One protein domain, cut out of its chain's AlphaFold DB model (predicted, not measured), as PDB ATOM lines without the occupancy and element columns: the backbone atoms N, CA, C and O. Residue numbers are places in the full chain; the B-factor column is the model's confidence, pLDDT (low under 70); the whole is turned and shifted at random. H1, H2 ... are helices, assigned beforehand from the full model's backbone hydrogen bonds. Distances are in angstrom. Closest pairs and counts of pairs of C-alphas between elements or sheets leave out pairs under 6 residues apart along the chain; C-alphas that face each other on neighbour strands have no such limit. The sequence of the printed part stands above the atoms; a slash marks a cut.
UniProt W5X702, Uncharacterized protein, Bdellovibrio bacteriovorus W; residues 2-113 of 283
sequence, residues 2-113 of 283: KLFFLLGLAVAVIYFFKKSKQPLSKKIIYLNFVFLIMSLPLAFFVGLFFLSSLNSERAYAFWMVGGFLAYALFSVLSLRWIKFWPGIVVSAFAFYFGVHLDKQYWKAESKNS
ATOM      1  N   LYS A   2     166.492 133.887 149.295       37.62
ATOM      2  CA  LYS A   2     166.562 132.879 150.380       37.62
ATOM      3  C   LYS A   2     165.742 133.200 151.654       37.62
ATOM      4  O   LYS A   2     165.181 132.291 152.252       37.62
ATOM      5  N   LEU A   3     165.581 134.479 152.016       45.25
ATOM      6  CA  LEU A   3     164.764 134.909 153.168       45.25
ATOM      7  C   LEU A   3     163.254 134.657 152.960       45.25
ATOM      8  O   LEU A   3     162.532 134.314 153.891       45.25
ATOM      9  N   PHE A   4     162.791 134.774 151.712       54.62
ATOM     10  CA  PHE A   4     161.385 134.593 151.346       54.62
ATOM     11  C   PHE A   4     160.928 133.134 151.461       54.62
ATOM     12  O   PHE A   4     159.763 132.884 151.751       54.62
ATOM     13  N   PHE A   5     161.843 132.172 151.295       59.59
ATOM     14  CA  PHE A   5     161.520 130.749 151.407       59.59
ATOM     15  C   PHE A   5     161.307 130.323 152.868       59.59
ATOM     16  O   PHE A   5     160.352 129.612 153.172       59.59
ATOM     17  N   LEU A   6     162.139 130.828 153.787       50.41
ATOM     18  CA  LEU A   6     161.983 130.615 155.232       50.41
ATOM     19  C   LEU A   6     160.723 131.293 155.778       50.41
ATOM     20  O   LEU A   6     159.994 130.680 156.558       50.41
ATOM     21  N   LEU A   7     160.418 132.514 155.317       60.09
ATOM     22  CA  LEU A   7     159.154 133.173 155.652       60.09
ATOM     23  C   LEU A   7     157.955 132.384 155.110       60.09
ATOM     24  O   LEU A   7     156.974 132.209 155.826       60.09
ATOM     25  N   GLY A   8     158.045 131.857 153.884       72.75
ATOM     26  CA  GLY A   8     156.996 131.031 153.283       72.75
ATOM     27  C   GLY A   8     156.713 129.753 154.078       72.75
ATOM     28  O   GLY A   8     155.555 129.436 154.340       72.75
ATOM     29  N   LEU A   9     157.760 129.058 154.531       64.56
ATOM     30  CA  LEU A   9     157.640 127.847 155.353       64.56
ATOM     31  C   LEU A   9     157.069 128.148 156.743       64.56
ATOM     32  O   LEU A   9     156.160 127.454 157.194       64.56
ATOM     33  N   ALA A  10     157.534 129.216 157.395       65.44
ATOM     34  CA  ALA A  10     157.006 129.640 158.689       65.44
ATOM     35  C   ALA A  10     155.524 130.044 158.595       65.44
ATOM     36  O   ALA A  10     154.714 129.627 159.424       65.44
ATOM     37  N   VAL A  11     155.140 130.787 157.550       72.31
ATOM     38  CA  VAL A  11     153.744 131.180 157.299       72.31
ATOM     39  C   VAL A  11     152.876 129.964 156.979       72.31
ATOM     40  O   VAL A  11     151.764 129.879 157.494       72.31
ATOM     41  N   ALA A  12     153.371 128.990 156.209       67.62
ATOM     42  CA  ALA A  12     152.637 127.760 155.905       67.62
ATOM     43  C   ALA A  12     152.365 126.921 157.165       67.62
ATOM     44  O   ALA A  12     151.242 126.453 157.359       67.62
ATOM     45  N   VAL A  13     153.356 126.796 158.055       68.56
ATOM     46  CA  VAL A  13     153.209 126.104 159.345       68.56
ATOM     47  C   VAL A  13     152.190 126.832 160.226       68.56
ATOM     48  O   VAL A  13     151.235 126.213 160.696       68.56
ATOM     49  N   ILE A  14     152.314 128.154 160.387       71.69
ATOM     50  CA  ILE A  14     151.378 128.963 161.193       71.69
ATOM     51  C   ILE A  14     149.951 128.904 160.620       71.69
ATOM     52  O   ILE A  14     148.983 128.789 161.376       71.69
ATOM     53  N   TYR A  15     149.799 128.937 159.293       72.62
ATOM     54  CA  TYR A  15     148.500 128.844 158.623       72.62
ATOM     55  C   TYR A  15     147.829 127.482 158.861       72.62
ATOM     56  O   TYR A  15     146.630 127.429 159.150       72.62
ATOM     57  N   PHE A  16     148.601 126.391 158.833       64.62
ATOM     58  CA  PHE A  16     148.108 125.046 159.150       64.62
ATOM     59  C   PHE A  16     147.605 124.939 160.595       64.62
ATOM     60  O   PHE A  16     146.526 124.393 160.837       64.62
ATOM     61  N   PHE A  17     148.325 125.528 161.554       58.03
ATOM     62  CA  PHE A  17     147.905 125.550 162.958       58.03
ATOM     63  C   PHE A  17     146.657 126.411 163.197       58.03
ATOM     64  O   PHE A  17     145.792 126.036 163.989       58.03
ATOM     65  N   LYS A  18     146.510 127.538 162.488       57.97
ATOM     66  CA  LYS A  18     145.378 128.462 162.679       57.97
ATOM     67  C   LYS A  18     144.044 127.891 162.180       57.97
ATOM     68  O   LYS A  18     143.005 128.202 162.759       57.97
ATOM     69  N   LYS A  19     144.052 127.045 161.142       50.59
ATOM     70  CA  LYS A  19     142.832 126.448 160.559       50.59
ATOM     71  C   LYS A  19     142.316 125.224 161.335       50.59
ATOM     72  O   LYS A  19     141.159 124.842 161.189       50.59
ATOM     73  N   SER A  20     143.129 124.648 162.219       48.84
ATOM     74  CA  SER A  20     142.818 123.447 163.009       48.84
ATOM     75  C   SER A  20     141.999 123.739 164.288       48.84
ATOM     76  O   SER A  20     142.325 123.237 165.362       48.84
ATOM     77  N   LYS A  21     140.938 124.557 164.198       49.66
ATOM     78  CA  LYS A  21     140.006 124.867 165.312       49.66
ATOM     79  C   LYS A  21     138.632 124.184 165.196       49.66
ATOM     80  O   LYS A  21     137.670 124.626 165.813       49.66
ATOM     81  N   GLN A  22     138.518 123.110 164.420       51.75
ATOM     82  CA  GLN A  22     137.347 122.227 164.486       51.75
ATOM     83  C   GLN A  22     137.629 121.065 165.449       51.75
ATOM     84  O   GLN A  22     138.796 120.688 165.576       51.75
ATOM     85  N   PRO A  23     136.613 120.497 166.134       46.94
ATOM     86  CA  PRO A  23     136.781 119.328 166.993       46.94
ATOM     87  C   PRO A  23     137.173 118.129 166.125       46.94
ATOM     88  O   PRO A  23     136.346 117.359 165.643       46.94
ATOM     89  N   LEU A  24     138.470 118.023 165.859       53.72
ATOM     90  CA  LEU A  24     139.056 116.965 165.067       53.72
ATOM     91  C   LEU A  24     138.843 115.656 165.813       53.72
ATOM     92  O   LEU A  24     139.232 115.504 166.972       53.72
ATOM     93  N   SER A  25     138.212 114.705 165.128       59.38
ATOM     94  CA  SER A  25     138.101 113.325 165.589       59.38
ATOM     95  C   SER A  25     139.467 112.856 166.108       59.38
ATOM     96  O   SER A  25     140.506 113.170 165.516       59.38
ATOM     97  N   LYS A  26     139.477 112.100 167.215       67.25
ATOM     98  CA  LYS A  26     140.702 111.627 167.889       67.25
ATOM     99  C   LYS A  26     141.727 111.011 166.916       67.25
ATOM    100  O   LYS A  26     142.926 111.107 167.158       67.25
ATOM    101  N   LYS A  27     141.270 110.435 165.793       65.31
ATOM    102  CA  LYS A  27     142.127 109.883 164.731       65.31
ATOM    103  C   LYS A  27     142.915 110.951 163.961       65.31
ATOM    104  O   LYS A  27     144.085 110.731 163.671       65.31
ATOM    105  N   ILE A  28     142.319 112.105 163.659       67.25
ATOM    106  CA  ILE A  28     142.980 113.161 162.874       67.25
ATOM    107  C   ILE A  28     143.985 113.933 163.739       67.25
ATOM    108  O   ILE A  28     145.068 114.270 163.268       67.25
ATOM    109  N   ILE A  29     143.682 114.128 165.028       70.38
ATOM    110  CA  ILE A  29     144.643 114.686 165.996       70.38
ATOM    111  C   ILE A  29     145.893 113.803 166.064       70.38
ATOM    112  O   ILE A  29     147.008 114.309 165.995       70.38
ATOM    113  N   TYR A  30     145.714 112.482 166.137       68.88
ATOM    114  CA  TYR A  30     146.832 111.542 166.172       68.88
ATOM    115  C   TYR A  30     147.667 111.585 164.887       68.88
ATOM    116  O   TYR A  30     148.893 111.582 164.957       68.88
ATOM    117  N   LEU A  31     147.018 111.676 163.723       72.44
ATOM    118  CA  LEU A  31     147.698 111.738 162.429       72.44
ATOM    119  C   LEU A  31     148.530 113.024 162.280       72.44
ATOM    120  O   LEU A  31     149.702 112.956 161.915       72.44
ATOM    121  N   ASN A  32     147.963 114.177 162.652       68.81
ATOM    122  CA  ASN A  32     148.674 115.461 162.656       68.81
ATOM    123  C   ASN A  32     149.833 115.474 163.658       68.81
ATOM    124  O   ASN A  32     150.889 116.032 163.373       68.81
ATOM    125  N   PHE A  33     149.668 114.826 164.812       69.44
ATOM    126  CA  PHE A  33     150.725 114.733 165.817       69.44
ATOM    127  C   PHE A  33     151.895 113.858 165.344       69.44
ATOM    128  O   PHE A  33     153.053 114.212 165.552       69.44
ATOM    129  N   VAL A  34     151.614 112.750 164.649       69.31
ATOM    130  CA  VAL A  34     152.648 111.907 164.021       69.31
ATOM    131  C   VAL A  34     153.386 112.675 162.921       69.31
ATOM    132  O   VAL A  34     154.615 112.645 162.883       69.31
ATOM    133  N   PHE A  35     152.669 113.421 162.078       72.94
ATOM    134  CA  PHE A  35     153.281 114.262 161.041       72.94
ATOM    135  C   PHE A  35     154.168 115.365 161.630       72.94
ATOM    136  O   PHE A  35     155.252 115.636 161.113       72.94
ATOM    137  N   LEU A  36     153.755 115.968 162.748       71.50
ATOM    138  CA  LEU A  36     154.551 116.969 163.454       71.50
ATOM    139  C   LEU A  36     155.843 116.363 164.021       71.50
ATOM    140  O   LEU A  36     156.921 116.916 163.826       71.50
ATOM    141  N   ILE A  37     155.749 115.196 164.665       69.69
ATOM    142  CA  ILE A  37     156.911 114.488 165.227       69.69
ATOM    143  C   ILE A  37     157.881 114.032 164.134       69.69
ATOM    144  O   ILE A  37     159.082 114.029 164.368       69.69
ATOM    145  N   MET A  38     157.392 113.670 162.947       65.00
ATOM    146  CA  MET A  38     158.242 113.281 161.812       65.00
ATOM    147  C   MET A  38     158.877 114.491 161.113       65.00
ATOM    148  O   MET A  38     160.001 114.406 160.622       65.00
ATOM    149  N   SER A  39     158.183 115.631 161.077       70.75
ATOM    150  CA  SER A  39     158.660 116.837 160.388       70.75
ATOM    151  C   SER A  39     159.612 117.691 161.226       70.75
ATOM    152  O   SER A  39     160.479 118.336 160.647       70.75
ATOM    153  N   LEU A  40     159.522 117.672 162.562       72.81
ATOM    154  CA  LEU A  40     160.419 118.446 163.435       72.81
ATOM    155  C   LEU A  40     161.902 118.033 163.311       72.81
ATOM    156  O   LEU A  40     162.739 118.914 163.116       72.81
ATOM    157  N   PRO A  41     162.256 116.730 163.371       68.25
ATOM    158  CA  PRO A  41     163.626 116.272 163.164       68.25
ATOM    159  C   PRO A  41     164.094 116.597 161.749       68.25
ATOM    160  O   PRO A  41     165.206 117.076 161.569       68.25
ATOM    161  N   LEU A  42     163.228 116.406 160.747       69.19
ATOM    162  CA  LEU A  42     163.557 116.707 159.357       69.19
ATOM    163  C   LEU A  42     163.850 118.202 159.158       69.19
ATOM    164  O   LEU A  42     164.859 118.551 158.558       69.19
ATOM    165  N   ALA A  43     163.018 119.086 159.709       71.56
ATOM    166  CA  ALA A  43     163.220 120.532 159.661       71.56
ATOM    167  C   ALA A  43     164.479 120.962 160.424       71.56
ATOM    168  O   ALA A  43     165.198 121.844 159.955       71.56
ATOM    169  N   PHE A  44     164.779 120.312 161.554       74.12
ATOM    170  CA  PHE A  44     166.031 120.507 162.278       74.12
ATOM    171  C   PHE A  44     167.224 120.133 161.394       74.12
ATOM    172  O   PHE A  44     168.057 120.991 161.142       74.12
ATOM    173  N   PHE A  45     167.266 118.927 160.817       69.75
ATOM    174  CA  PHE A  45     168.362 118.496 159.935       69.75
ATOM    175  C   PHE A  45     168.489 119.331 158.656       69.75
ATOM    176  O   PHE A  45     169.604 119.613 158.227       69.75
ATOM    177  N   VAL A  46     167.381 119.782 158.065       72.44
ATOM    178  CA  VAL A  46     167.409 120.699 156.914       72.44
ATOM    179  C   VAL A  46     167.973 122.057 157.329       72.44
ATOM    180  O   VAL A  46     168.858 122.580 156.657       72.44
ATOM    181  N   GLY A  47     167.527 122.615 158.457       70.62
ATOM    182  CA  GLY A  47     168.090 123.848 159.012       70.62
ATOM    183  C   GLY A  47     169.580 123.709 159.330       70.62
ATOM    184  O   GLY A  47     170.366 124.600 159.009       70.62
ATOM    185  N   LEU A  48     169.977 122.554 159.871       67.81
ATOM    186  CA  LEU A  48     171.371 122.219 160.112       67.81
ATOM    187  C   LEU A  48     172.173 122.175 158.794       67.81
ATOM    188  O   LEU A  48     173.239 122.779 158.694       67.81
ATOM    189  N   PHE A  49     171.644 121.528 157.755       69.38
ATOM    190  CA  PHE A  49     172.276 121.465 156.436       69.38
ATOM    191  C   PHE A  49     172.511 122.869 155.861       69.38
ATOM    192  O   PHE A  49     173.623 123.187 155.432       69.38
ATOM    193  N   PHE A  50     171.506 123.746 155.939       68.25
ATOM    194  CA  PHE A  50     171.614 125.136 155.486       68.25
ATOM    195  C   PHE A  50     172.649 125.950 156.267       68.25
ATOM    196  O   PHE A  50     173.382 126.726 155.656       68.25
ATOM    197  N   LEU A  51     172.746 125.768 157.586       66.56
ATOM    198  CA  LEU A  51     173.766 126.430 158.407       66.56
ATOM    199  C   LEU A  51     175.176 125.906 158.099       66.56
ATOM    200  O   LEU A  51     176.114 126.695 158.015       66.56
ATOM    201  N   SER A  52     175.323 124.599 157.861       63.47
ATOM    202  CA  SER A  52     176.613 123.980 157.519       63.47
ATOM    203  C   SER A  52     177.155 124.444 156.160       63.47
ATOM    204  O   SER A  52     178.358 124.633 156.007       63.47
ATOM    205  N   SER A  53     176.272 124.734 155.198       61.72
ATOM    206  CA  SER A  53     176.643 125.276 153.881       61.72
ATOM    207  C   SER A  53     177.211 126.700 153.935       61.72
ATOM    208  O   SER A  53     177.789 127.141 152.944       61.72
ATOM    209  N   LEU A  54     177.023 127.439 155.033       60.81
ATOM    210  CA  LEU A  54     177.522 128.812 155.165       60.81
ATOM    211  C   LEU A  54     178.971 128.873 155.672       60.81
ATOM    212  O   LEU A  54     179.615 129.894 155.476       60.81
ATOM    213  N   ASN A  55     179.484 127.799 156.285       60.38
ATOM    214  CA  ASN A  55     180.850 127.695 156.808       60.38
ATOM    215  C   ASN A  55     181.409 126.291 156.514       60.38
ATOM    216  O   ASN A  55     181.365 125.405 157.373       60.38
ATOM    217  N   SER A  56     181.920 126.089 155.296       64.00
ATOM    218  CA  SER A  56     182.401 124.784 154.807       64.00
ATOM    219  C   SER A  56     183.472 124.161 155.708       64.00
ATOM    220  O   SER A  56     183.430 122.960 155.961       64.00
ATOM    221  N   GLU A  57     184.367 124.977 156.266       66.06
ATOM    222  CA  GLU A  57     185.479 124.531 157.117       66.06
ATOM    223  C   GLU A  57     185.036 123.948 158.464       66.06
ATOM    224  O   GLU A  57     185.789 123.223 159.101       66.06
ATOM    225  N   ARG A  58     183.810 124.233 158.921       70.25
ATOM    226  CA  ARG A  58     183.283 123.737 160.211       70.25
ATOM    227  C   ARG A  58     182.045 122.864 160.058       70.25
ATOM    228  O   ARG A  58     181.427 122.481 161.053       70.25
ATOM    229  N   ALA A  59     181.683 122.531 158.821       70.50
ATOM    230  CA  ALA A  59     180.511 121.723 158.530       70.50
ATOM    231  C   ALA A  59     180.598 120.340 159.201       70.50
ATOM    232  O   ALA A  59     179.614 119.888 159.784       70.50
ATOM    233  N   TYR A  60     181.771 119.695 159.201       77.25
ATOM    234  CA  TYR A  60     181.956 118.367 159.802       77.25
ATOM    235  C   TYR A  60     181.685 118.360 161.316       77.25
ATOM    236  O   TYR A  60     180.957 117.495 161.804       77.25
ATOM    237  N   ALA A  61     182.194 119.360 162.048       76.38
ATOM    238  CA  ALA A  61     182.012 119.480 163.494       76.38
ATOM    239  C   ALA A  61     180.529 119.619 163.843       76.38
ATOM    240  O   ALA A  61     180.041 119.057 164.820       76.38
ATOM    241  N   PHE A  62     179.789 120.323 162.996       77.94
ATOM    242  CA  PHE A  62     178.370 120.542 163.173       77.94
ATOM    243  C   PHE A  62     177.529 119.278 162.930       77.94
ATOM    244  O   PHE A  62     176.654 118.965 163.739       77.94
ATOM    245  N   TRP A  63     177.823 118.509 161.876       81.06
ATOM    246  CA  TRP A  63     177.181 117.210 161.620       81.06
ATOM    247  C   TRP A  63     177.503 116.180 162.701       81.06
ATOM    248  O   TRP A  63     176.617 115.453 163.151       81.06
ATOM    249  N   MET A  64     178.753 116.153 163.157       82.50
ATOM    250  CA  MET A  64     179.212 115.232 164.189       82.50
ATOM    251  C   MET A  64     178.599 115.570 165.554       82.50
ATOM    252  O   MET A  64     177.891 114.749 166.134       82.50
ATOM    253  N   VAL A  65     178.795 116.789 166.062       81.94
ATOM    254  CA  VAL A  65     178.288 117.195 167.384       81.94
ATOM    255  C   VAL A  65     176.759 117.253 167.386       81.94
ATOM    256  O   VAL A  65     176.122 116.751 168.311       81.94
ATOM    257  N   GLY A  66     176.152 117.804 166.330       80.12
ATOM    258  CA  GLY A  66     174.698 117.878 166.186       80.12
ATOM    259  C   GLY A  66     174.045 116.503 166.049       80.12
ATOM    260  O   GLY A  66     173.045 116.232 166.715       80.12
ATOM    261  N   GLY A  67     174.632 115.610 165.245       84.81
ATOM    262  CA  GLY A  67     174.181 114.225 165.103       84.81
ATOM    263  C   GLY A  67     174.270 113.452 166.417       84.81
ATOM    264  O   GLY A  67     173.303 112.802 166.807       84.81
ATOM    265  N   PHE A  68     175.378 113.593 167.150       86.00
ATOM    266  CA  PHE A  68     175.568 112.961 168.459       86.00
ATOM    267  C   PHE A  68     174.548 113.445 169.502       86.00
ATOM    268  O   PHE A  68     173.905 112.630 170.168       86.00
ATOM    269  N   LEU A  69     174.344 114.762 169.620       86.56
ATOM    270  CA  LEU A  69     173.374 115.335 170.561       86.56
ATOM    271  C   LEU A  69     171.938 114.920 170.226       86.56
ATOM    272  O   LEU A  69     171.178 114.546 171.121       86.56
ATOM    273  N   ALA A  70     171.571 114.939 168.941       85.56
ATOM    274  CA  ALA A  70     170.266 114.467 168.491       85.56
ATOM    275  C   ALA A  70     170.081 112.973 168.795       85.56
ATOM    276  O   ALA A  70     169.023 112.577 169.283       85.56
ATOM    277  N   TYR A  71     171.112 112.155 168.578       90.94
ATOM    278  CA  TYR A  71     171.086 110.726 168.876       90.94
ATOM    279  C   TYR A  71     170.857 110.455 170.360       90.94
ATOM    280  O   TYR A  71     169.977 109.665 170.709       90.94
ATOM    281  N   ALA A  72     171.574 111.157 171.239       87.12
ATOM    282  CA  ALA A  72     171.379 111.057 172.682       87.12
ATOM    283  C   ALA A  72     169.951 111.460 173.087       87.12
ATOM    284  O   ALA A  72     169.276 110.722 173.809       87.12
ATOM    285  N   LEU A  73     169.454 112.588 172.568       88.44
ATOM    286  CA  LEU A  73     168.110 113.084 172.863       88.44
ATOM    287  C   LEU A  73     167.021 112.099 172.412       88.44
ATOM    288  O   LEU A  73     166.140 111.751 173.200       88.44
ATOM    289  N   PHE A  74     167.078 111.620 171.166       87.81
ATOM    290  CA  PHE A  74     166.091 110.671 170.643       87.81
ATOM    291  C   PHE A  74     166.187 109.303 171.315       87.81
ATOM    292  O   PHE A  74     165.154 108.665 171.509       87.81
ATOM    293  N   SER A  75     167.379 108.882 171.742       90.44
ATOM    294  CA  SER A  75     167.551 107.658 172.530       90.44
ATOM    295  C   SER A  75     166.809 107.757 173.863       90.44
ATOM    296  O   SER A  75     165.985 106.893 174.160       90.44
ATOM    297  N   VAL A  76     166.985 108.853 174.612       89.88
ATOM    298  CA  VAL A  76     166.261 109.094 175.877       89.88
ATOM    299  C   VAL A  76     164.750 109.200 175.653       89.88
ATOM    300  O   VAL A  76     163.968 108.598 176.390       89.88
ATOM    301  N   LEU A  77     164.312 109.918 174.613       85.75
ATOM    302  CA  LEU A  77     162.889 110.043 174.282       85.75
ATOM    303  C   LEU A  77     162.267 108.702 173.868       85.75
ATOM    304  O   LEU A  77     161.104 108.452 174.193       85.75
ATOM    305  N   SER A  78     163.025 107.824 173.203       90.69
ATOM    306  CA  SER A  78     162.539 106.511 172.760       90.69
ATOM    307  C   SER A  78     162.246 105.551 173.911       90.69
ATOM    308  O   SER A  78     161.291 104.781 173.813       90.69
ATOM    309  N   LEU A  79     162.992 105.654 175.022       89.50
ATOM    310  CA  LEU A  79     162.751 104.863 176.234       89.50
ATOM    311  C   LEU A  79     161.367 105.146 176.820       89.50
ATOM    312  O   LEU A  79     160.722 104.256 177.366       89.50
ATOM    313  N   ARG A  80     160.901 106.395 176.699       88.62
ATOM    314  CA  ARG A  80     159.592 106.820 177.207       88.62
ATOM    315  C   ARG A  80     158.486 106.648 176.169       88.62
ATOM    316  O   ARG A  80     157.355 106.325 176.527       88.62
ATOM    317  N   TRP A  81     158.802 106.852 174.891       86.94
ATOM    318  CA  TRP A  81     157.851 106.755 173.789       86.94
ATOM    319  C   TRP A  81     158.510 106.158 172.537       86.94
ATOM    320  O   TRP A  81     159.216 106.846 171.802       86.94
ATOM    321  N   ILE A  82     158.171 104.901 172.219       83.31
ATOM    322  CA  ILE A  82     158.733 104.126 171.090       83.31
ATOM    323  C   ILE A  82     158.689 104.861 169.733       83.31
ATOM    324  O   ILE A  82     159.510 104.631 168.851       83.31
ATOM    325  N   LYS A  83     157.749 105.800 169.565       83.19
ATOM    326  CA  LYS A  83     157.547 106.586 168.340       83.19
ATOM    327  C   LYS A  83     158.738 107.463 167.947       83.19
ATOM    328  O   LYS A  83     158.792 107.896 166.803       83.19
ATOM    329  N   PHE A  84     159.667 107.736 168.863       81.00
ATOM    330  CA  PHE A  84     160.876 108.512 168.572       81.00
ATOM    331  C   PHE A  84     162.027 107.674 168.000       81.00
ATOM    332  O   PHE A  84     163.050 108.244 167.625       81.00
ATOM    333  N   TRP A  85     161.865 106.352 167.866       86.38
ATOM    334  CA  TRP A  85     162.891 105.474 167.296       86.38
ATOM    335  C   TRP A  85     163.403 105.899 165.901       86.38
ATOM    336  O   TRP A  85     164.615 105.871 165.698       86.38
ATOM    337  N   PRO A  86     162.573 106.400 164.958       82.69
ATOM    338  CA  PRO A  86     163.081 106.911 163.681       82.69
ATOM    339  C   PRO A  86     164.087 108.062 163.838       82.69
ATOM    340  O   PRO A  86     165.028 108.173 163.055       82.69
ATOM    341  N   GLY A  87     163.936 108.890 164.879       79.69
ATOM    342  CA  GLY A  87     164.875 109.970 165.187       79.69
ATOM    343  C   GLY A  87     166.270 109.456 165.551       79.69
ATOM    344  O   GLY A  87     167.261 110.095 165.200       79.69
ATOM    345  N   ILE A  88     166.363 108.273 166.169       87.62
ATOM    346  CA  ILE A  88     167.635 107.595 166.471       87.62
ATOM    347  C   ILE A  88     168.350 107.210 165.175       87.62
ATOM    348  O   ILE A  88     169.538 107.472 165.025       87.62
ATOM    349  N   VAL A  89     167.627 106.629 164.214       87.56
ATOM    350  CA  VAL A  89     168.216 106.182 162.942       87.56
ATOM    351  C   VAL A  89     168.767 107.367 162.147       87.56
ATOM    352  O   VAL A  89     169.908 107.332 161.690       87.56
ATOM    353  N   VAL A  90     167.989 108.448 162.026       84.25
ATOM    354  CA  VAL A  90     168.405 109.646 161.274       84.25
ATOM    355  C   VAL A  90     169.606 110.332 161.933       84.25
ATOM    356  O   VAL A  90     170.549 110.725 161.249       84.25
ATOM    357  N   SER A  91     169.608 110.450 163.262       86.12
ATOM    358  CA  SER A  91     170.716 111.069 163.999       86.12
ATOM    359  C   SER A  91     171.991 110.224 163.995       86.12
ATOM    360  O   SER A  91     173.078 110.782 163.848       86.12
ATOM    361  N   ALA A  92     171.876 108.894 164.051       88.12
ATOM    362  CA  ALA A  92     173.009 107.987 163.875       88.12
ATOM    363  C   ALA A  92     173.640 108.139 162.482       88.12
ATOM    364  O   ALA A  92     174.862 108.216 162.362       88.12
ATOM    365  N   PHE A  93     172.813 108.242 161.436       88.44
ATOM    366  CA  PHE A  93     173.294 108.477 160.076       88.44
ATOM    367  C   PHE A  93     174.004 109.832 159.947       88.44
ATOM    368  O   PHE A  93     175.095 109.903 159.388       88.44
ATOM    369  N   ALA A  94     173.429 110.897 160.514       84.50
ATOM    370  CA  ALA A  94     174.039 112.227 160.528       84.50
ATOM    371  C   ALA A  94     175.390 112.247 161.264       84.50
ATOM    372  O   ALA A  94     176.352 112.829 160.765       84.50
ATOM    373  N   PHE A  95     175.480 111.570 162.413       86.88
ATOM    374  CA  PHE A  95     176.728 111.419 163.159       86.88
ATOM    375  C   PHE A  95     177.787 110.677 162.337       86.88
ATOM    376  O   PHE A  95     178.906 111.165 162.186       86.88
ATOM    377  N   TYR A  96     177.419 109.536 161.750       88.06
ATOM    378  CA  TYR A  96     178.314 108.751 160.901       88.06
ATOM    379  C   TYR A  96     178.819 109.559 159.699       88.06
ATOM    380  O   TYR A  96     180.011 109.542 159.387       88.06
ATOM    381  N   PHE A  97     177.932 110.319 159.057       86.19
ATOM    382  CA  PHE A  97     178.294 111.217 157.966       86.19
ATOM    383  C   PHE A  97     179.261 112.320 158.425       86.19
ATOM    384  O   PHE A  97     180.261 112.571 157.756       86.19
ATOM    385  N   GLY A  98     179.029 112.918 159.598       83.81
ATOM    386  CA  GLY A  98     179.939 113.896 160.204       83.81
ATOM    387  C   GLY A  98     181.338 113.336 160.467       83.81
ATOM    388  O   GLY A  98     182.324 113.988 160.135       83.81
ATOM    389  N   VAL A  99     181.439 112.103 160.975       82.38
ATOM    390  CA  VAL A  99     182.724 111.400 161.160       82.38
ATOM    391  C   VAL A  99     183.430 111.159 159.823       82.38
ATOM    392  O   VAL A  99     184.653 111.253 159.739       82.38
ATOM    393  N   HIS A 100     182.687 110.849 158.760       84.62
ATOM    394  CA  HIS A 100     183.279 110.677 157.435       84.62
ATOM    395  C   HIS A 100     183.845 111.994 156.882       84.62
ATOM    396  O   HIS A 100     184.962 112.007 156.369       84.62
ATOM    397  N   LEU A 101     183.106 113.100 157.028       81.31
ATOM    398  CA  LEU A 101     183.572 114.432 156.631       81.31
ATOM    399  C   LEU A 101     184.794 114.885 157.437       81.31
ATOM    400  O   LEU A 101     185.720 115.441 156.858       81.31
ATOM    401  N   ASP A 102     184.820 114.614 158.743       80.19
ATOM    402  CA  ASP A 102     185.951 114.921 159.625       80.19
ATOM    403  C   ASP A 102     187.229 114.216 159.162       80.19
ATOM    404  O   ASP A 102     188.260 114.856 158.965       80.19
ATOM    405  N   LYS A 103     187.138 112.915 158.852       76.75
ATOM    406  CA  LYS A 103     188.268 112.163 158.288       76.75
ATOM    407  C   LYS A 103     188.774 112.763 156.977       76.75
ATOM    408  O   LYS A 103     189.984 112.828 156.782       76.75
ATOM    409  N   GLN A 104     187.881 113.175 156.076       79.88
ATOM    410  CA  GLN A 104     188.290 113.793 154.810       79.88
ATOM    411  C   GLN A 104     188.938 115.164 155.025       79.88
ATOM    412  O   GLN A 104     189.975 115.440 154.425       79.88
ATOM    413  N   TYR A 105     188.361 115.990 155.900       79.38
ATOM    414  CA  TYR A 105     188.886 117.310 156.236       79.38
ATOM    415  C   TYR A 105     190.288 117.211 156.840       79.38
ATOM    416  O   TYR A 105     191.224 117.783 156.293       79.38
ATOM    417  N   TRP A 106     190.471 116.407 157.892       74.19
ATOM    418  CA  TRP A 106     191.783 116.238 158.521       74.19
ATOM    419  C   TRP A 106     192.806 115.589 157.600       74.19
ATOM    420  O   TRP A 106     193.989 115.905 157.706       74.19
ATOM    421  N   LYS A 107     192.382 114.716 156.677       74.31
ATOM    422  CA  LYS A 107     193.283 114.170 155.655       74.31
ATOM    423  C   LYS A 107     193.784 115.272 154.716       74.31
ATOM    424  O   LYS A 107     194.981 115.328 154.449       74.31
ATOM    425  N   ALA A 108     192.892 116.135 154.231       73.00
ATOM    426  CA  ALA A 108     193.253 117.247 153.353       73.00
ATOM    427  C   ALA A 108     194.114 118.294 154.078       73.00
ATOM    428  O   ALA A 108     195.142 118.711 153.551       73.00
ATOM    429  N   GLU A 109     193.743 118.649 155.306       74.88
ATOM    430  CA  GLU A 109     194.491 119.598 156.131       74.88
ATOM    431  C   GLU A 109     195.890 119.064 156.453       74.88
ATOM    432  O   GLU A 109     196.877 119.749 156.211       74.88
ATOM    433  N   SER A 110     196.001 117.800 156.883       71.19
ATOM    434  CA  SER A 110     197.303 117.171 157.154       71.19
ATOM    435  C   SER A 110     198.190 117.161 155.913       71.19
ATOM    436  O   SER A 110     199.382 117.421 156.020       71.19
ATOM    437  N   LYS A 111     197.619 116.906 154.730       70.50
ATOM    438  CA  LYS A 111     198.343 116.934 153.453       70.50
ATOM    439  C   LYS A 111     198.893 118.326 153.141       70.50
ATOM    440  O   LYS A 111     200.067 118.446 152.807       70.50
ATOM    441  N   ASN A 112     198.076 119.365 153.301       71.75
ATOM    442  CA  ASN A 112     198.512 120.748 153.107       71.75
ATOM    443  C   ASN A 112     199.597 121.139 154.113       71.75
ATOM    444  O   ASN A 112     200.626 121.681 153.717       71.75
ATOM    445  N   SER A 113     199.421 120.790 155.390       72.31
ATOM    446  CA  SER A 113     200.433 121.054 156.411       72.31
ATOM    447  C   SER A 113     201.728 120.280 156.158       72.31
ATOM    448  O   SER A 113     202.799 120.820 156.396       72.31
TER     449      SER A 113
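What this domain is: This is residues 2 to 113 of the 283 residues of an uncharacterized protein of Bdellovibrio bacteriovorus W (UniProt W5X702). The chain zigzags in a flat layer: H3 and H4 pack as a close hairpin, H2 meets H3 near one end in a more open one, and H1 lies apart. The printed part has 112 residues, four named helices, H1 to H4, no named strand: all helix. It is loose, radius of gyration of the C-alphas 18.0 A, spans 64 by 38 by 12 A.

How they stand to each other: Start at H4, residues 82 to 113; it touches H3, residues 56 to 80, closest at the C-alphas of Gly 67 and Phe 95, 4.3 A, running opposite ways at a shallow tilt of 23 degrees. H2, residues 26 to 52, touches H3 with residues 48 to 52 alone; the closest C-alphas, Ser 52 and Ala 59, are 4.6 A apart. H2, H3 and H4 form an up and down bundle, each running against the one before. H1, residues 2 to 19, is apart from these. O i to N i+4 pairs are within hydrogen-bond range in 13 of 14 for H1, 21 of 23 for H2, 18 of 21 for H3 and 25 of 28 for H4.

Where its parts are: Find C-alpha 82 at (158.733, 104.126, 171.090); H4 runs 47.3 A to C-alpha 113 at (200.433, 121.054, 156.411). H2 spans 39.4 A, H3 36.7 A, H1 26.6 A.

The domain as a whole: The printed part has no cut and no long link; mean pLDDT is 73.2, with 42 residues under 70, among them 16 to 28.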